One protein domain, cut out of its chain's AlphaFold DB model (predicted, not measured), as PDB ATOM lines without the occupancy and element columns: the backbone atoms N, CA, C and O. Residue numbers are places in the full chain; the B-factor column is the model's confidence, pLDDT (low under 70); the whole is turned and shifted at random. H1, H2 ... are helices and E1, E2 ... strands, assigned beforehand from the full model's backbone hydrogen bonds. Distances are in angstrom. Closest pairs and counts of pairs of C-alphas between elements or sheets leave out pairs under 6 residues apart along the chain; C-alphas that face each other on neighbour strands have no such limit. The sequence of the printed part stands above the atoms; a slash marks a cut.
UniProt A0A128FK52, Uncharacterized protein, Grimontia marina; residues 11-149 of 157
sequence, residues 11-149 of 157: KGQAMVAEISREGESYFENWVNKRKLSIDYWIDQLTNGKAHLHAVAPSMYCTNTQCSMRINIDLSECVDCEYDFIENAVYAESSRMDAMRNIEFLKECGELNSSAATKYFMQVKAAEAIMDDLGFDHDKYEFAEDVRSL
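This is residues 11 to 149 of the 157 residues of an uncharacterized protein of Grimontia marina (UniProt A0A128FK52). A long helical hairpin, H4 and H5, makes one end of an elongated model; a small three-stranded sheet sits by its base, and beyond the sheet H1, a long link and H2 make a loose, open loop whose residues 28 to 34 stick out. After H5 the last stretch folds back to H6, near the start of H5. The printed part has 139 residues with six named helices and three named strands, in the order H1 H2 E1 E2 H3 E3 H4 H5 H6; the sheet, E1 E2 E3, is antiparallel and the class is mostly helix. The whole is loose, with a radius of gyration of the C-alphas of 18.8 A and spans of 60 by 31 by 20 A.

Start at H1, residues 11 to 22, which only grazes the sheet with residues 11 to 13. H2, residues 38 to 46, is not on the sheet. E1, residues 53 to 56, and E2, residues 59 to 61, form an antiparallel hairpin; find N 53 and O 61 within hydrogen-bond range, 2.8 A. E3, residues 83 to 85, is antiparallel to E2, with N 60 and O 84 at 2.8 A. H4, residues 89 to 107, and H5, residues 113 to 132, touch as a helical hairpin, closest at the C-alphas of Ala 91 and Ala 126, 4.6 A, at a shallow tilt of 26 degrees, opposite ways. H3, residues 74 to 77, touches residues 121 to 126 of H5 alone, closest at C-alphas 75 and 125, 5.1 A. H6, residues 144 to 147, is close to H5 but not clearly touching, closest at C-alphas 146 and 116, 6.1 A. Every O i to N i+4 pair is within hydrogen-bond range in H1, H2, H4 and H5; H3 and H6 are too short for one.

Find C-alpha 11 at (135.427, 238.965, 168.116), where H1 begins its 16.5 A. H4 runs 27.2 A from C-alpha 89, H5 28.3 A to C-alpha 132 at (144.074, 231.847, 162.797).

C-alphas 31 and 109 are the two farthest apart, 61.3 A. The printed part has no cut; the links H1 to H2, E2 to H3 and H5 to H6 are long. The pLDDT is under 70 at residues 16, 18 to 36 and 69 to 71.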
ATOM      1  N   LYS A  11     135.756 237.563 168.428       76.62
ATOM      2  CA  LYS A  11     135.427 238.965 168.116       76.62
ATOM      3  C   LYS A  11     136.262 239.519 166.970       76.62
ATOM      4  O   LYS A  11     135.747 240.285 166.150       76.62
ATOM      5  N   GLY A  12     137.536 239.135 166.912       70.94
ATOM      6  CA  GLY A  12     138.428 239.459 165.803       70.94
ATOM      7  C   GLY A  12     137.869 238.952 164.476       70.94
ATOM      8  O   GLY A  12     137.699 239.731 163.535       70.94
ATOM      9  N   GLN A  13     137.489 237.674 164.438       72.31
ATOM     10  CA  GLN A  13     136.870 237.052 163.269       72.31
ATOM     11  C   GLN A  13     135.536 237.720 162.892       72.31
ATOM     12  O   GLN A  13     135.313 238.032 161.719       72.31
ATOM     13  N   ALA A  14     134.674 238.023 163.872       75.56
ATOM     14  CA  ALA A  14     133.402 238.708 163.634       75.56
ATOM     15  C   ALA A  14     133.589 240.108 163.021       75.56
ATOM     16  O   ALA A  14     132.880 240.467 162.079       75.56
ATOM     17  N   MET A  15     134.574 240.883 163.493       71.38
ATOM     18  CA  MET A  15     134.894 242.189 162.905       71.38
ATOM     19  C   MET A  15     135.415 242.068 161.470       71.38
ATOM     20  O   MET A  15     135.040 242.869 160.614       71.38
ATOM     21  N   VAL A  16     136.254 241.070 161.173       69.38
ATOM     22  CA  VAL A  16     136.726 240.813 159.800       69.38
ATOM     23  C   VAL A  16     135.556 240.461 158.875       69.38
ATOM     24  O   VAL A  16     135.489 240.961 157.747       69.38
ATOM     25  N   ALA A  17     134.606 239.654 159.351       70.62
ATOM     26  CA  ALA A  17     133.396 239.311 158.609       70.62
ATOM     27  C   ALA A  17     132.481 240.530 158.379       70.62
ATOM     28  O   ALA A  17     131.965 240.706 157.274       70.62
ATOM     29  N   GLU A  18     132.312 241.397 159.383       68.31
ATOM     30  CA  GLU A  18     131.530 242.636 159.272       68.31
ATOM     31  C   GLU A  18     132.128 243.579 158.216       68.31
ATOM     32  O   GLU A  18     131.416 244.000 157.304       68.31
ATOM     33  N   ILE A  19     133.446 243.811 158.261       65.25
ATOM     34  CA  ILE A  19     134.175 244.621 157.267       65.25
ATOM     35  C   ILE A  19     134.024 244.032 155.857       65.25
ATOM     36  O   ILE A  19     133.770 244.759 154.897       65.25
ATOM     37  N   SER A  20     134.139 242.705 155.725       64.00
ATOM     38  CA  SER A  20     133.992 242.015 154.436       64.00
ATOM     39  C   SER A  20     132.577 242.147 153.862       64.00
ATOM     40  O   SER A  20     132.414 242.251 152.648       64.00
ATOM     41  N   ARG A  21     131.547 242.167 154.721       64.94
ATOM     42  CA  ARG A  21     130.138 242.308 154.321       64.94
ATOM     43  C   ARG A  21     129.789 243.731 153.891       64.94
ATOM     44  O   ARG A  21     128.980 243.907 152.986       64.94
ATOM     45  N   GLU A  22     130.358 244.732 154.553       62.28
ATOM     46  CA  GLU A  22     130.101 246.143 154.245       62.28
ATOM     47  C   GLU A  22     130.872 246.624 153.007       62.28
ATOM     48  O   GLU A  22     130.515 247.645 152.424       62.28
ATOM     49  N   GLY A  23     131.888 245.875 152.561       55.91
ATOM     50  CA  GLY A  23     132.648 246.153 151.337       55.91
ATOM     51  C   GLY A  23     133.554 247.388 151.420       55.91
ATOM     52  O   GLY A  23     134.312 247.649 150.489       55.91
ATOM     53  N   GLU A  24     133.515 248.121 152.535       55.56
ATOM     54  CA  GLU A  24     134.347 249.287 152.815       55.56
ATOM     55  C   GLU A  24     135.020 249.152 154.187       55.56
ATOM     56  O   GLU A  24     134.371 249.063 155.230       55.56
ATOM     57  N   SER A  25     136.354 249.200 154.204       55.56
ATOM     58  CA  SER A  25     137.110 249.361 155.445       55.56
ATOM     59  C   SER A  25     137.020 250.815 155.913       55.56
ATOM     60  O   SER A  25     137.738 251.695 155.430       55.56
ATOM     61  N   TYR A  26     136.184 251.082 156.918       55.97
ATOM     62  CA  TYR A  26     136.127 252.392 157.588       55.97
ATOM     63  C   TYR A  26     137.379 252.727 158.410       55.97
ATOM     64  O   TYR A  26     137.439 253.788 159.034       55.97
ATOM     65  N   PHE A  27     138.359 251.823 158.437       56.06
ATOM     66  CA  PHE A  27     139.648 252.042 159.073       56.06
ATOM     67  C   PHE A  27     140.693 252.628 158.109       56.06
ATOM     68  O   PHE A  27     141.635 253.263 158.569       56.06
ATOM     69  N   GLU A  28     140.534 252.441 156.794       50.53
ATOM     70  CA  GLU A  28     141.465 252.978 155.787       50.53
ATOM     71  C   GLU A  28     141.101 254.403 155.371       50.53
ATOM     72  O   GLU A  28     141.962 255.269 155.226       50.53
ATOM     73  N   ASN A  29     139.802 254.672 155.241       49.12
ATOM     74  CA  ASN A  29     139.297 256.002 154.956       49.12
ATOM     75  C   ASN A  29     138.730 256.597 156.249       49.12
ATOM     76  O   ASN A  29     137.908 255.974 156.915       49.12
ATOM     77  N   TRP A  30     139.133 257.825 156.589       49.19
ATOM     78  CA  TRP A  30     138.696 258.629 157.750       49.19
ATOM     79  C   TRP A  30     137.182 258.981 157.759       49.19
ATOM     80  O   TRP A  30     136.768 260.045 158.228       49.19
ATOM     81  N   VAL A  31     136.325 258.115 157.218       53.88
ATOM     82  CA  VAL A  31     134.890 258.326 157.015       53.88
ATOM     83  C   VAL A  31     134.145 258.299 158.349       53.88
ATOM     84  O   VAL A  31     133.250 259.112 158.575       53.88
ATOM     85  N   ASN A  32     134.562 257.437 159.286       58.44
ATOM     86  CA  ASN A  32     133.972 257.346 160.621       58.44
ATOM     87  C   ASN A  32     134.928 257.875 161.699       58.44
ATOM     88  O   ASN A  32     135.494 257.129 162.499       58.44
ATOM     89  N   LYS A  33     135.073 259.206 161.738       55.62
ATOM     90  CA  LYS A  33     135.968 259.928 162.665       55.62
ATOM     91  C   LYS A  33     135.782 259.564 164.143       55.62
ATOM     92  O   LYS A  33     136.696 259.773 164.930       55.62
ATOM     93  N   ARG A  34     134.609 259.052 164.536       59.47
ATOM     94  CA  ARG A  34     134.319 258.679 165.928       59.47
ATOM     95  C   ARG A  34     135.080 257.420 166.333       59.47
ATOM     96  O   ARG A  34     135.804 257.456 167.312       59.47
ATOM     97  N   LYS A  35     134.988 256.342 165.548       62.78
ATOM     98  CA  LYS A  35     135.638 255.056 165.868       62.78
ATOM     99  C   LYS A  35     137.167 255.078 165.716       62.78
ATOM    100  O   LYS A  35     137.826 254.168 166.196       62.78
ATOM    101  N   LEU A  36     137.736 256.096 165.072       66.69
ATOM    102  CA  LEU A  36     139.190 256.292 164.962       66.69
ATOM    103  C   LEU A  36     139.725 257.370 165.923       66.69
ATOM    104  O   LEU A  36     140.926 257.616 165.972       66.69
ATOM    105  N   SER A  37     138.846 258.034 166.680       74.00
ATOM    106  CA  SER A  37     139.237 259.062 167.643       74.00
ATOM    107  C   SER A  37     139.674 258.423 168.959       74.00
ATOM    108  O   SER A  37     138.920 257.670 169.577       74.00
ATOM    109  N   ILE A  38     140.876 258.777 169.414       80.94
ATOM    110  CA  ILE A  38     141.378 258.394 170.739       80.94
ATOM    111  C   ILE A  38     140.426 258.908 171.830       80.94
ATOM    112  O   ILE A  38     140.021 258.135 172.694       80.94
ATOM    113  N   ASP A  39     139.998 260.173 171.746       83.44
ATOM    114  CA  ASP A  39     139.091 260.791 172.726       83.44
ATOM    115  C   ASP A  39     137.751 260.053 172.835       83.44
ATOM    116  O   ASP A  39     137.220 259.881 173.933       83.44
ATOM    117  N   TYR A  40     137.212 259.576 171.709       82.50
ATOM    118  CA  TYR A  40     136.000 258.758 171.707       82.50
ATOM    119  C   TYR A  40     136.199 257.473 172.516       82.50
ATOM    120  O   TYR A  40     135.382 257.167 173.381       82.50
ATOM    121  N   TRP A  41     137.279 256.727 172.267       84.19
ATOM    122  CA  TRP A  41     137.539 255.480 172.989       84.19
ATOM    123  C   TRP A  41     137.853 255.709 174.465       84.19
ATOM    124  O   TRP A  41     137.395 254.923 175.295       84.19
ATOM    125  N   ILE A  42     138.540 256.806 174.807       86.94
ATOM    126  CA  ILE A  42     138.717 257.233 176.201       86.94
ATOM    127  C   ILE A  42     137.345 257.430 176.864       86.94
ATOM    128  O   ILE A  42     137.096 256.823 177.902       86.94
ATOM    129  N   ASP A  43     136.417 258.180 176.253       88.50
ATOM    130  CA  ASP A  43     135.056 258.361 176.793       88.50
ATOM    131  C   ASP A  43     134.315 257.030 176.974       88.50
ATOM    132  O   ASP A  43     133.676 256.815 178.009       88.50
ATOM    133  N   GLN A  44     134.390 256.133 175.983       87.50
ATOM    134  CA  GLN A  44     133.700 254.845 176.049       87.50
ATOM    135  C   GLN A  44     134.221 253.973 177.196       87.50
ATOM    136  O   GLN A  44     133.417 253.383 177.920       87.50
ATOM    137  N   LEU A  45     135.542 253.903 177.375       88.31
ATOM    138  CA  LEU A  45     136.181 253.081 178.403       88.31
ATOM    139  C   LEU A  45     136.021 253.693 179.800       88.31
ATOM    140  O   LEU A  45     135.638 252.994 180.734       88.31
ATOM    141  N   THR A  46     136.256 255.001 179.955       89.31
ATOM    142  CA  THR A  46     136.155 255.683 181.256       89.31
ATOM    143  C   THR A  46     134.729 255.672 181.806       89.31
ATOM    144  O   THR A  46     134.545 255.500 183.008       89.31
ATOM    145  N   ASN A  47     133.714 255.802 180.946       91.12
ATOM    146  CA  ASN A  47     132.311 255.786 181.371       91.12
ATOM    147  C   ASN A  47     131.675 254.383 181.370       91.12
ATOM    148  O   ASN A  47     130.457 254.273 181.507       91.12
ATOM    149  N   GLY A  48     132.461 253.317 181.174       83.38
ATOM    150  CA  GLY A  48     131.974 251.933 181.201       83.38
ATOM    151  C   GLY A  48     131.002 251.564 180.073       83.38
ATOM    152  O   GLY A  48     130.298 250.564 180.181       83.38
ATOM    153  N   LYS A  49     130.945 252.358 178.994       85.19
ATOM    154  CA  LYS A  49     130.148 252.054 177.788       85.19
ATOM    155  C   LYS A  49     130.813 250.975 176.928       85.19
ATOM    156  O   LYS A  49     130.135 250.279 176.180       85.19
ATOM    157  N   ALA A  50     132.133 250.845 177.042       84.19
ATOM    158  CA  ALA A  50     132.924 249.756 176.494       84.19
ATOM    159  C   ALA A  50     133.774 249.124 177.601       84.19
ATOM    160  O   ALA A  50     134.049 249.745 178.628       84.19
ATOM    161  N   HIS A  51     134.209 247.889 177.372       87.19
ATOM    162  CA  HIS A  51     135.057 247.147 178.289       87.19
ATOM    163  C   HIS A  51     136.255 246.576 177.546       87.19
ATOM    164  O   HIS A  51     136.113 246.091 176.424       87.19
ATOM    165  N   LEU A  52     137.420 246.643 178.184       86.75
ATOM    166  CA  LEU A  52     138.650 246.039 177.703       86.75
ATOM    167  C   LEU A  52     139.397 245.452 178.901       86.75
ATOM    168  O   LEU A  52     139.785 246.172 179.821       86.75
ATOM    169  N   HIS A  53     139.587 244.144 178.877       85.50
ATOM    170  CA  HIS A  53     140.284 243.367 179.887       85.50
ATOM    171  C   HIS A  53     141.479 242.696 179.221       85.50
ATOM    172  O   HIS A  53     141.305 241.830 178.373       85.50
ATOM    173  N   ALA A  54     142.695 243.100 179.587       87.31
ATOM    174  CA  ALA A  54     143.895 242.379 179.178       87.31
ATOM    175  C   ALA A  54     143.968 241.066 179.966       87.31
ATOM    176  O   ALA A  54     144.200 241.087 181.176       87.31
ATOM    177  N   VAL A  55     143.714 239.949 179.285       86.56
ATOM    178  CA  VAL A  55     143.630 238.621 179.909       86.56
ATOM    179  C   VAL A  55     145.026 237.999 179.980       86.56
ATOM    180  O   VAL A  55     145.435 237.524 181.037       86.56
ATOM    181  N   ALA A  56     145.775 238.093 178.875       86.06
ATOM    182  CA  ALA A  56     147.165 237.663 178.697       86.06
ATOM    183  C   ALA A  56     147.950 238.701 177.877       86.06
ATOM    184  O   ALA A  56     147.345 239.604 177.289       86.06
ATOM    185  N   PRO A  57     149.287 238.575 177.780       86.81
ATOM    186  CA  PRO A  57     150.065 239.310 176.788       86.81
ATOM    187  C   PRO A  57     149.440 239.181 175.390       86.81
ATOM    188  O   PRO A  57     149.243 238.069 174.907       86.81
ATOM    189  N   SER A  58     149.118 240.318 174.766       85.69
ATOM    190  CA  SER A  58     148.493 240.395 173.435       85.69
ATOM    191  C   SER A  58     147.135 239.681 173.301       85.69
ATOM    192  O   SER A  58     146.733 239.339 172.190       85.69
ATOM    193  N   MET A  59     146.418 239.471 174.413       87.62
ATOM    194  CA  MET A  59     145.059 238.923 174.443       87.62
ATOM    195  C   MET A  59     144.129 239.838 175.241       87.62
ATOM    196  O   MET A  59     144.344 240.087 176.433       87.62
ATOM    197  N   TYR A  60     143.055 240.296 174.606       87.81
ATOM    198  CA  TYR A  60     142.122 241.260 175.172       87.81
ATOM    199  C   TYR A  60     140.687 240.759 175.081       87.81
ATOM    200  O   TYR A  60     140.251 240.297 174.039       87.81
ATOM    201  N   CYS A  61     139.919 240.902 176.154       88.31
ATOM    202  CA  CYS A  61     138.516 240.526 176.210       88.31
ATOM    203  C   CYS A  61     137.638 241.760 176.405       88.31
ATOM    204  O   CYS A  61     137.963 242.670 177.167       88.31
ATOM    205  N   THR A  62     136.493 241.780 175.736       88.12
ATOM    206  CA  THR A  62     135.496 242.850 175.873       88.12
ATOM    207  C   THR A  62     134.267 242.446 176.683       88.12
ATOM    208  O   THR A  62     133.364 243.260 176.872       88.12
ATOM    209  N   ASN A  63     134.231 241.216 177.200       87.19
ATOM    210  CA  ASN A  63     133.174 240.752 178.088       87.19
ATOM    211  C   ASN A  63     133.390 241.308 179.499       87.19
ATOM    212  O   ASN A  63     134.375 240.971 180.156       87.19
ATOM    213  N   THR A  64     132.441 242.101 179.994       85.12
ATOM    214  CA  THR A  64     132.463 242.668 181.355       85.12
ATOM    215  C   THR A  64     132.372 241.619 182.462       85.12
ATOM    216  O   THR A  64     132.693 241.918 183.610       85.12
ATOM    217  N   GLN A  65     131.929 240.405 182.133       85.69
ATOM    218  CA  GLN A  65     131.797 239.285 183.064       85.69
ATOM    219  C   GLN A  65     132.978 238.312 182.999       85.69
ATOM    220  O   GLN A  65     133.051 237.397 183.818       85.69
ATOM    221  N   CYS A  66     133.918 238.497 182.062       83.19
ATOM    222  CA  CYS A  66     135.109 237.659 182.003       83.19
ATOM    223  C   CYS A  66     136.010 237.955 183.206       83.19
ATOM    224  O   CYS A  66     136.564 239.047 183.351       83.19
ATOM    225  N   SER A  67     136.146 236.961 184.081       78.56
ATOM    226  CA  SER A  67     136.896 237.051 185.333       78.56
ATOM    227  C   SER A  67     138.243 236.328 185.288       78.56
ATOM    228  O   SER A  67     138.961 236.348 186.290       78.56
ATOM    229  N   MET A  68     138.613 235.729 184.147       77.44
ATOM    230  CA  MET A  68     139.891 235.037 183.981       77.44
ATOM    231  C   MET A  68     141.058 235.980 184.257       77.44
ATOM    232  O   MET A  68     141.203 237.020 183.620       77.44
ATOM    233  N   ARG A  69     141.897 235.617 185.227       65.81
ATOM    234  CA  ARG A  69     143.120 236.341 185.572       65.81
ATOM    235  C   ARG A  69     144.209 235.326 185.891       65.81
ATOM    236  O   ARG A  69     143.973 234.400 186.662       65.81
ATOM    237  N   ILE A  70     145.407 235.539 185.346       62.16
ATOM    238  CA  ILE A  70     146.656 234.820 185.668       62.16
ATOM    239  C   ILE A  70     146.726 233.368 185.141       62.16
ATOM    240  O   ILE A  70     147.758 233.004 184.590       62.16
ATOM    241  N   ASN A  71     145.661 232.564 185.244       69.31
ATOM    242  CA  ASN A  71     145.578 231.205 184.685       69.31
ATOM    243  C   ASN A  71     144.464 231.135 183.641       69.31
ATOM    244  O   ASN A  71     143.326 230.801 183.965       69.31
ATOM    245  N   ILE A  72     144.789 231.508 182.410       78.62
ATOM    246  CA  ILE A  72     143.835 231.504 181.302       78.62
ATOM    247  C   ILE A  72     143.715 230.083 180.783       78.62
ATOM    248  O   ILE A  72     144.722 229.458 180.442       78.62
ATOM    249  N   ASP A  73     142.486 229.597 180.690       85.06
ATOM    250  CA  ASP A  73     142.206 228.420 179.890       85.06
ATOM    251  C   ASP A  73     141.990 228.870 178.443       85.06
ATOM    252  O   ASP A  73     140.964 229.460 178.107       85.06
ATOM    253  N   LEU A  74     142.983 228.630 177.579       85.75
ATOM    254  CA  LEU A  74     142.891 229.019 176.171       85.75
ATOM    255  C   LEU A  74     141.700 228.368 175.463       85.75
ATOM    256  O   LEU A  74     141.215 228.938 174.489       85.75
ATOM    257  N   SER A  75     141.206 227.226 175.953       84.88
ATOM    258  CA  SER A  75     140.020 226.587 175.383       84.88
ATOM    259  C   SER A  75     138.740 227.399 175.594       84.88
ATOM    260  O   SER A  75     137.806 227.260 174.812       84.88
ATOM    261  N   GLU A  76     138.703 228.298 176.584       82.75
ATOM    262  CA  GLU A  76     137.596 229.242 176.769       82.75
ATOM    263  C   GLU A  76     137.749 230.514 175.924       82.75
ATOM    264  O   GLU A  76     136.766 231.221 175.697       82.75
ATOM    265  N   CYS A  77     138.969 230.834 175.479       82.19
ATOM    266  CA  CYS A  77     139.244 232.035 174.691       82.19
ATOM    267  C   CYS A  77     139.183 231.783 173.184       82.19
ATOM    268  O   CYS A  77     138.607 232.601 172.487       82.19
ATOM    269  N   VAL A  78     139.706 230.654 172.694       80.56
ATOM    270  CA  VAL A  78     139.887 230.379 171.255       80.56
ATOM    271  C   VAL A  78     138.653 230.684 170.390       80.56
ATOM    272  O   VAL A  78     138.801 231.303 169.341       80.56
ATOM    273  N   ASP A  79     137.452 230.358 170.879       77.62
ATOM    274  CA  ASP A  79     136.178 230.584 170.180       77.62
ATOM    275  C   ASP A  79     135.277 231.629 170.878       77.62
ATOM    276  O   ASP A  79     134.060 231.677 170.678       77.62
ATOM    277  N   CYS A  80     135.838 232.472 171.747       84.12
ATOM    278  CA  CYS A  80     135.068 233.446 172.513       84.12
ATOM    279  C   CYS A  80     134.608 234.611 171.627       84.12
ATOM    280  O   CYS A  80     135.406 235.331 171.042       84.12
ATOM    281  N   GLU A  81     133.314 234.928 171.600       83.50
ATOM    282  CA  GLU A  81     132.795 236.056 170.798       83.50
ATOM    283  C   GLU A  81     133.284 237.450 171.259       83.50
ATOM    284  O   GLU A  81     132.962 238.474 170.649       83.50
ATOM    285  N   TYR A  82     134.037 237.515 172.359       85.12
ATOM    286  CA  TYR A  82     134.449 238.757 173.006       85.12
ATOM    287  C   TYR A  82     135.941 239.049 172.940       85.12
ATOM    288  O   TYR A  82     136.328 240.139 173.385       85.12
ATOM    289  N   ASP A  83     136.758 238.117 172.461       85.00
ATOM    290  CA  ASP A  83     138.205 238.210 172.566       85.00
ATOM    291  C   ASP A  83     138.898 238.669 171.272       85.00
ATOM    292  O   ASP A  83     138.407 238.533 170.150       85.00
ATOM    293  N   PHE A  84     140.047 239.299 171.481       86.44
ATOM    294  CA  PHE A  84     140.980 239.754 170.470       86.44
ATOM    295  C   PHE A  84     142.349 239.206 170.833       86.44
ATOM    296  O   PHE A  84     142.878 239.512 171.905       86.44
ATOM    297  N   ILE A  85     142.929 238.424 169.934       88.31
ATOM    298  CA  ILE A  85     144.264 237.865 170.093       88.31
ATOM    299  C   ILE A  85     145.131 238.420 168.971       88.31
ATOM    300  O   ILE A  85     144.870 238.190 167.792       88.31
ATOM    301  N   GLU A  86     146.155 239.180 169.342       87.19
ATOM    302  CA  GLU A  86     146.996 239.920 168.393       87.19
ATOM    303  C   GLU A  86     148.302 239.187 168.064       87.19
ATOM    304  O   GLU A  86     148.962 239.499 167.075       87.19
ATOM    305  N   ASN A  87     148.721 238.233 168.904       87.88
ATOM    306  CA  ASN A  87     150.007 237.562 168.756       87.88
ATOM    307  C   ASN A  87     149.979 236.120 169.288       87.88
ATOM    308  O   ASN A  87     149.340 235.823 170.295       87.88
ATOM    309  N   ALA A  88     150.739 235.242 168.632       91.44
ATOM    310  CA  ALA A  88     150.887 233.832 168.958       91.44
ATOM    311  C   ALA A  88     151.793 233.548 170.173       91.44
ATOM    312  O   ALA A  88     151.753 232.440 170.690       91.44
ATOM    313  N   VAL A  89     152.599 234.502 170.664       91.12
ATOM    314  CA  VAL A  89     153.621 234.256 171.712       91.12
ATOM    315  C   VAL A  89     153.052 233.582 172.964       91.12
ATOM    316  O   VAL A  89     153.656 232.641 173.486       91.12
ATOM    317  N   TYR A  90     151.898 234.044 173.455       91.12
ATOM    318  CA  TYR A  90     151.276 233.438 174.633       91.12
ATOM    319  C   TYR A  90     150.708 232.049 174.321       91.12
ATOM    320  O   TYR A  90     150.911 231.121 175.104       91.12
ATOM    321  N   ALA A  91     150.058 231.891 173.162       92.50
ATOM    322  CA  ALA A  91     149.549 230.604 172.699       92.50
ATOM    323  C   ALA A  91     150.681 229.574 172.571       92.50
ATOM    324  O   ALA A  91     150.575 228.485 173.125       92.50
ATOM    325  N   GLU A  92     151.806 229.944 171.958       94.50
ATOM    326  CA  GLU A  92     152.951 229.051 171.785       94.50
ATOM    327  C   GLU A  92     153.594 228.679 173.124       94.50
ATOM    328  O   GLU A  92     153.856 227.508 173.385       94.50
ATOM    329  N   SER A  93     153.778 229.651 174.022       93.50
ATOM    330  CA  SER A  93     154.302 229.379 175.369       93.50
ATOM    331  C   SER A  93     153.392 228.408 176.131       93.50
ATOM    332  O   SER A  93     153.861 227.437 176.725       93.50
ATOM    333  N   SER A  94     152.077 228.628 176.048       93.50
ATOM    334  CA  SER A  94     151.052 227.767 176.642       93.50
ATOM    335  C   SER A  94     151.060 226.355 176.040       93.50
ATOM    336  O   SER A  94     150.980 225.370 176.777       93.50
ATOM    337  N   ARG A  95     151.233 226.239 174.715       95.62
ATOM    338  CA  ARG A  95     151.387 224.963 174.004       95.62
ATOM    339  C   ARG A  95     152.623 224.211 174.491       95.62
ATOM    340  O   ARG A  95     152.517 223.044 174.862       95.62
ATOM    341  N   MET A  96     153.779 224.875 174.547       96.00
ATOM    342  CA  MET A  96     155.041 224.293 175.021       96.00
ATOM    343  C   MET A  96     154.963 223.820 176.472       96.00
ATOM    344  O   MET A  96     155.416 222.717 176.787       96.00
ATOM    345  N   ASP A  97     154.346 224.614 177.347       95.38
ATOM    346  CA  ASP A  97     154.132 224.235 178.741       95.38
ATOM    347  C   ASP A  97     153.223 223.008 178.868       95.38
ATOM    348  O   ASP A  97     153.518 222.107 179.655       95.38
ATOM    349  N   ALA A  98     152.142 222.936 178.088       95.88
ATOM    350  CA  ALA A  98     151.240 221.790 178.085       95.88
ATOM    351  C   ALA A  98     151.937 220.510 177.594       95.88
ATOM    352  O   ALA A  98     151.854 219.482 178.268       95.88
ATOM    353  N   MET A  99     152.689 220.587 176.490       96.62
ATOM    354  CA  MET A  99     153.484 219.465 175.970       96.62
ATOM    355  C   MET A  99     154.497 218.963 177.009       96.62
ATOM    356  O   MET A  99     154.569 217.766 177.281       96.62
ATOM    357  N   ARG A 100     155.239 219.877 177.655       97.19
ATOM    358  CA  ARG A 100     156.195 219.523 178.716       97.19
ATOM    359  C   ARG A 100     155.503 218.847 179.899       97.19
ATOM    360  O   ARG A 100     156.010 217.858 180.418       97.19
ATOM    361  N   ASN A 101     154.373 219.389 180.352       96.94
ATOM    362  CA  ASN A 101     153.678 218.873 181.531       96.94
ATOM    363  C   ASN A 101     153.098 217.472 181.295       96.94
ATOM    364  O   ASN A 101     153.080 216.673 182.227       96.94
ATOM    365  N   ILE A 102     152.660 217.155 180.073       96.38
ATOM    366  CA  ILE A 102     152.229 215.796 179.714       96.38
ATOM    367  C   ILE A 102     153.374 214.803 179.916       96.38
ATOM    368  O   ILE A 102     153.199 213.816 180.630       96.38
ATOM    369  N   GLU A 103     154.546 215.074 179.337       96.06
ATOM    370  CA  GLU A 103     155.698 214.168 179.449       96.06
ATOM    371  C   GLU A 103     156.215 214.077 180.885       96.06
ATOM    372  O   GLU A 103     156.460 212.982 181.386       96.06
ATOM    373  N   PHE A 104     156.262 215.197 181.607       97.62
ATOM    374  CA  PHE A 104     156.641 215.198 183.017       97.62
ATOM    375  C   PHE A 104     155.700 214.334 183.878       97.62
ATOM    376  O   PHE A 104     156.151 213.525 184.685       97.62
ATOM    377  N   LEU A 105     154.382 214.443 183.682       97.31
ATOM    378  CA  LEU A 105     153.416 213.624 184.420       97.31
ATOM    379  C   LEU A 105     153.501 212.138 184.055       97.31
ATOM    380  O   LEU A 105     153.226 211.290 184.908       97.31
ATOM    381  N   LYS A 106     153.889 211.808 182.818       95.12
ATOM    382  CA  LYS A 106     154.177 210.424 182.409       95.12
ATOM    383  C   LYS A 106     155.391 209.878 183.148       95.12
ATOM    384  O   LYS A 106     155.306 208.795 183.718       95.12
ATOM    385  N   GLU A 107     156.483 210.639 183.192       96.50
ATOM    386  CA  GLU A 107     157.708 210.263 183.908       96.50
ATOM    387  C   GLU A 107     157.462 210.050 185.409       96.50
ATOM    388  O   GLU A 107     158.009 209.119 186.001       96.50
ATOM    389  N   CYS A 108     156.601 210.867 186.021       96.88
ATOM    390  CA  CYS A 108     156.232 210.729 187.430       96.88
ATOM    391  C   CYS A 108     155.188 209.630 187.706       96.88
ATOM    392  O   CYS A 108     154.948 209.309 188.867       96.88
ATOM    393  N   GLY A 109     154.561 209.048 186.677       96.12
ATOM    394  CA  GLY A 109     153.460 208.093 186.849       96.12
ATOM    395  C   GLY A 109     152.171 208.726 187.391       96.12
ATOM    396  O   GLY A 109     151.350 208.034 187.990       96.12
ATOM    397  N   GLU A 110     151.991 210.034 187.194       96.44
ATOM    398  CA  GLU A 110     150.855 210.820 187.699       96.44
ATOM    399  C   GLU A 110     149.884 211.264 186.590       96.44
ATOM    400  O   GLU A 110     148.854 211.890 186.870       96.44
ATOM    401  N   LEU A 111     150.176 210.929 185.326       96.50
ATOM    402  CA  LEU A 111     149.281 211.227 184.212       96.50
ATOM    403  C   LEU A 111     147.954 210.468 184.375       96.50
ATOM    404  O   LEU A 111     147.892 209.243 184.327       96.50
ATOM    405  N   ASN A 112     146.875 211.230 184.528       95.38
ATOM    406  CA  ASN A 112     145.504 210.737 184.625       95.38
ATOM    407  C   ASN A 112     144.603 211.443 183.602       95.38
ATOM    408  O   ASN A 112     144.999 212.449 183.013       95.38
ATOM    409  N   SER A 113     143.374 210.950 183.417       95.00
ATOM    410  CA  SER A 113     142.423 211.491 182.433       95.00
ATOM    411  C   SER A 113     142.144 212.985 182.584       95.00
ATOM    412  O   SER A 113     142.023 213.681 181.578       95.00
ATOM    413  N   SER A 114     142.085 213.508 183.811       93.75
ATOM    414  CA  SER A 114     141.836 214.936 184.043       93.75
ATOM    415  C   SER A 114     143.008 215.791 183.563       93.75
ATOM    416  O   SER A 114     142.809 216.766 182.839       93.75
ATOM    417  N   ALA A 115     144.236 215.410 183.924       94.25
ATOM    418  CA  ALA A 115     145.438 216.113 183.484       94.25
ATOM    419  C   ALA A 115     145.647 215.986 181.967       94.25
ATOM    420  O   ALA A 115     145.911 216.987 181.301       94.25
ATOM    421  N   ALA A 116     145.461 214.780 181.418       94.88
ATOM    422  CA  ALA A 116     145.548 214.523 179.985       94.88
ATOM    423  C   ALA A 116     144.556 215.393 179.205       94.88
ATOM    424  O   ALA A 116     144.959 216.084 178.276       94.88
ATOM    425  N   THR A 117     143.288 215.436 179.627       93.38
ATOM    426  CA  THR A 117     142.246 216.240 178.967       93.38
ATOM    427  C   THR A 117     142.572 217.727 179.011       93.38
ATOM    428  O   THR A 117     142.520 218.390 177.978       93.38
ATOM    429  N   LYS A 118     142.977 218.246 180.179       92.94
ATOM    430  CA  LYS A 118     143.359 219.655 180.333       92.94
ATOM    431  C   LYS A 118     144.457 220.048 179.345       92.94
ATOM    432  O   LYS A 118     144.291 220.994 178.580       92.94
ATOM    433  N   TYR A 119     145.581 219.333 179.357       94.88
ATOM    434  CA  TYR A 119     146.718 219.691 178.510       94.88
ATOM    435  C   TYR A 119     146.459 219.397 177.031       94.88
ATOM    436  O   TYR A 119     146.926 220.145 176.177       94.88
ATOM    437  N   PHE A 120     145.661 218.372 176.721       94.25
ATOM    438  CA  PHE A 120     145.198 218.112 175.363       94.25
ATOM    439  C   PHE A 120     144.405 219.299 174.804       94.25
ATOM    440  O   PHE A 120     144.738 219.815 173.737       94.25
ATOM    441  N   MET A 121     143.397 219.773 175.545       92.75
ATOM    442  CA  MET A 121     142.592 220.931 175.147       92.75
ATOM    443  C   MET A 121     143.439 222.198 175.036       92.75
ATOM    444  O   MET A 121     143.291 222.944 174.075       92.75
ATOM    445  N   GLN A 122     144.373 222.408 175.967       94.38
ATOM    446  CA  GLN A 122     145.265 223.566 175.959       94.38
ATOM    447  C   GLN A 122     146.153 223.615 174.706       94.38
ATOM    448  O   GLN A 122     146.271 224.670 174.085       94.38
ATOM    449  N   VAL A 123     146.735 222.482 174.295       95.44
ATOM    450  CA  VAL A 123     147.504 222.389 173.042       95.44
ATOM    451  C   VAL A 123     146.610 222.664 171.837       95.44
ATOM    452  O   VAL A 123     146.991 223.459 170.985       95.44
ATOM    453  N   LYS A 124     145.418 222.055 171.762       94.38
ATOM    454  CA  LYS A 124     144.509 222.245 170.620       94.38
ATOM    455  C   LYS A 124     143.994 223.674 170.494       94.38
ATOM    456  O   LYS A 124     143.966 224.201 169.387       94.38
ATOM    457  N   ALA A 125     143.670 224.317 171.610       93.06
ATOM    458  CA  ALA A 125     143.278 225.719 171.621       93.06
ATOM    459  C   ALA A 125     144.428 226.634 171.172       93.06
ATOM    460  O   ALA A 125     144.223 227.525 170.352       93.06
ATOM    461  N   ALA A 126     145.651 226.391 171.656       94.25
ATOM    462  CA  ALA A 126     146.819 227.151 171.224       94.25
ATOM    463  C   ALA A 126     147.100 226.980 169.721       94.25
ATOM    464  O   ALA A 126     147.301 227.968 169.024       94.25
ATOM    465  N   GLU A 127     147.057 225.744 169.219       95.00
ATOM    466  CA  GLU A 127     147.233 225.427 167.799       95.00
ATOM    467  C   GLU A 127     146.208 226.143 166.908       95.00
ATOM    468  O   GLU A 127     146.582 226.666 165.862       95.00
ATOM    469  N   ALA A 128     144.940 226.199 167.323       92.12
ATOM    470  CA  ALA A 128     143.889 226.903 166.586       92.12
ATOM    471  C   ALA A 128     144.109 228.428 166.566       92.12
ATOM    472  O   ALA A 128     144.032 229.045 165.506       92.12
ATOM    473  N   ILE A 129     144.487 229.034 167.699       91.06
ATOM    474  CA  ILE A 129     144.861 230.461 167.753       91.06
ATOM    475  C   ILE A 129     146.035 230.750 166.808       91.06
ATOM    476  O   ILE A 129     146.052 231.759 166.103       91.06
ATOM    477  N   MET A 130     147.041 229.875 166.800       93.38
ATOM    478  CA  MET A 130     148.219 230.028 165.949       93.38
ATOM    479  C   MET A 130     147.869 229.889 164.461       93.38
ATOM    480  O   MET A 130     148.375 230.675 163.657       93.38
ATOM    481  N   ASP A 131     146.975 228.961 164.098       91.94
ATOM    482  CA  ASP A 131     146.456 228.817 162.729       91.94
ATOM    483  C   ASP A 131     145.718 230.078 162.261       91.94
ATOM    484  O   ASP A 131     145.984 230.582 161.166       91.94
ATOM    485  N   ASP A 132     144.837 230.629 163.099       87.62
ATOM    486  CA  ASP A 132     144.074 231.847 162.797       87.62
ATOM    487  C   ASP A 132     144.991 233.049 162.530       87.62
ATOM    488  O   ASP A 132     144.783 233.841 161.599       87.62
ATOM    489  N   LEU A 133     146.058 233.157 163.324       89.25
ATOM    490  CA  LEU A 133     147.100 234.167 163.156       89.25
ATOM    491  C   LEU A 133     148.012 233.896 161.949       89.25
ATOM    492  O   LEU A 133     148.782 234.778 161.569       89.25
ATOM    493  N   GLY A 134     147.919 232.722 161.319       90.00
ATOM    494  CA  GLY A 134     148.802 232.299 160.232       90.00
ATOM    495  C   GLY A 134     150.249 232.101 160.686       90.00
ATOM    496  O   GLY A 134     151.172 232.332 159.904       90.00
ATOM    497  N   PHE A 135     150.450 231.741 161.953       92.50
ATOM    498  CA  PHE A 135     151.762 231.484 162.527       92.50
ATOM    499  C   PHE A 135     152.202 230.049 162.215       92.50
ATOM    500  O   PHE A 135     151.506 229.090 162.555       92.50
ATOM    501  N   ASP A 136     153.366 229.906 161.583       93.31
ATOM    502  CA  ASP A 136     153.909 228.605 161.194       93.31
ATOM    503  C   ASP A 136     154.353 227.797 162.421       93.31
ATOM    504  O   ASP A 136     155.119 228.289 163.255       93.31
ATOM    505  N   HIS A 137     153.843 226.574 162.552       93.94
ATOM    506  CA  HIS A 137     154.155 225.682 163.664       93.94
ATOM    507  C   HIS A 137     153.850 224.220 163.338       93.94
ATOM    508  O   HIS A 137     152.906 223.898 162.616       93.94
ATOM    509  N   ASP A 138     154.604 223.322 163.970       94.00
ATOM    510  CA  ASP A 138     154.346 221.889 163.897       94.00
ATOM    511  C   ASP A 138     153.224 221.488 164.862       94.00
ATOM    512  O   ASP A 138     153.284 221.765 166.070       94.00
ATOM    513  N   LYS A 139     152.215 220.787 164.334       93.38
ATOM    514  CA  LYS A 139     151.140 220.195 165.138       93.38
ATOM    515  C   LYS A 139     151.703 219.113 166.049       93.38
ATOM    516  O   LYS A 139     152.436 218.229 165.610       93.38
ATOM    517  N   TYR A 140     151.323 219.155 167.317       94.06
ATOM    518  CA  TYR A 140     151.745 218.171 168.294       94.06
ATOM    519  C   TYR A 140     150.981 216.856 168.110       94.06
ATOM    520  O   TYR A 140     149.745 216.792 168.176       94.06
ATOM    521  N   GLU A 141     151.738 215.783 167.902       93.69
ATOM    522  CA  GLU A 141     151.212 214.429 167.819       93.69
ATOM    523  C   GLU A 141     151.196 213.776 169.202       93.69
ATOM    524  O   GLU A 141     152.212 213.318 169.719       93.69
ATOM    525  N   PHE A 142     150.009 213.697 169.799       93.12
ATOM    526  CA  PHE A 142     149.826 212.996 171.067       93.12
ATOM    527  C   PHE A 142     150.100 211.500 170.918       93.12
ATOM    528  O   PHE A 142     149.568 210.865 170.000       93.12
ATOM    529  N   ALA A 143     150.859 210.942 171.859       92.75
ATOM    530  CA  ALA A 143     151.076 209.507 171.982       92.75
ATOM    531  C   ALA A 143     149.791 208.761 172.399       92.75
ATOM    532  O   ALA A 143     148.857 209.345 172.957       92.75
ATOM    533  N   GLU A 144     149.731 207.462 172.095       91.38
ATOM    534  CA  GLU A 144     148.525 206.639 172.284       91.38
ATOM    535  C   GLU A 144     148.100 206.527 173.753       91.38
ATOM    536  O   GLU A 144     146.911 206.510 174.062       91.38
ATOM    537  N   ASP A 145     149.062 206.516 174.673       89.69
ATOM    538  CA  ASP A 145     148.813 206.530 176.113       89.69
ATOM    539  C   ASP A 145     148.021 207.773 176.549       89.69
ATOM    540  O   ASP A 145     147.049 207.648 177.289       89.69
ATOM    541  N   VAL A 146     148.343 208.953 176.018       92.88
ATOM    542  CA  VAL A 146     147.571 210.184 176.248       92.88
ATOM    543  C   VAL A 146     146.212 210.124 175.549       92.88
ATOM    544  O   VAL A 146     145.198 210.460 176.160       92.88
ATOM    545  N   ARG A 147     146.165 209.670 174.287       92.12
ATOM    546  CA  ARG A 147     144.911 209.558 173.514       92.12
ATOM    547  C   ARG A 147     143.898 208.638 174.189       92.12
ATOM    548  O   ARG A 147     142.713 208.946 174.212       92.12
ATOM    549  N   SER A 148     144.369 207.546 174.785       92.69
ATOM    550  CA  SER A 148     143.538 206.586 175.517       92.69
ATOM    551  C   SER A 148     142.892 207.164 176.784       92.69
ATOM    552  O   SER A 148     141.910 206.615 177.284       92.69
ATOM    553  N   LEU A 149     143.426 208.278 177.299       93.19
ATOM    554  CA  LEU A 149     142.960 208.945 178.514       93.19
ATOM    555  C   LEU A 149     141.981 210.093 178.241       93.19
ATOM    556  O   LEU A 149     141.382 210.597 179.195       93.19
TER     557      LEU A 149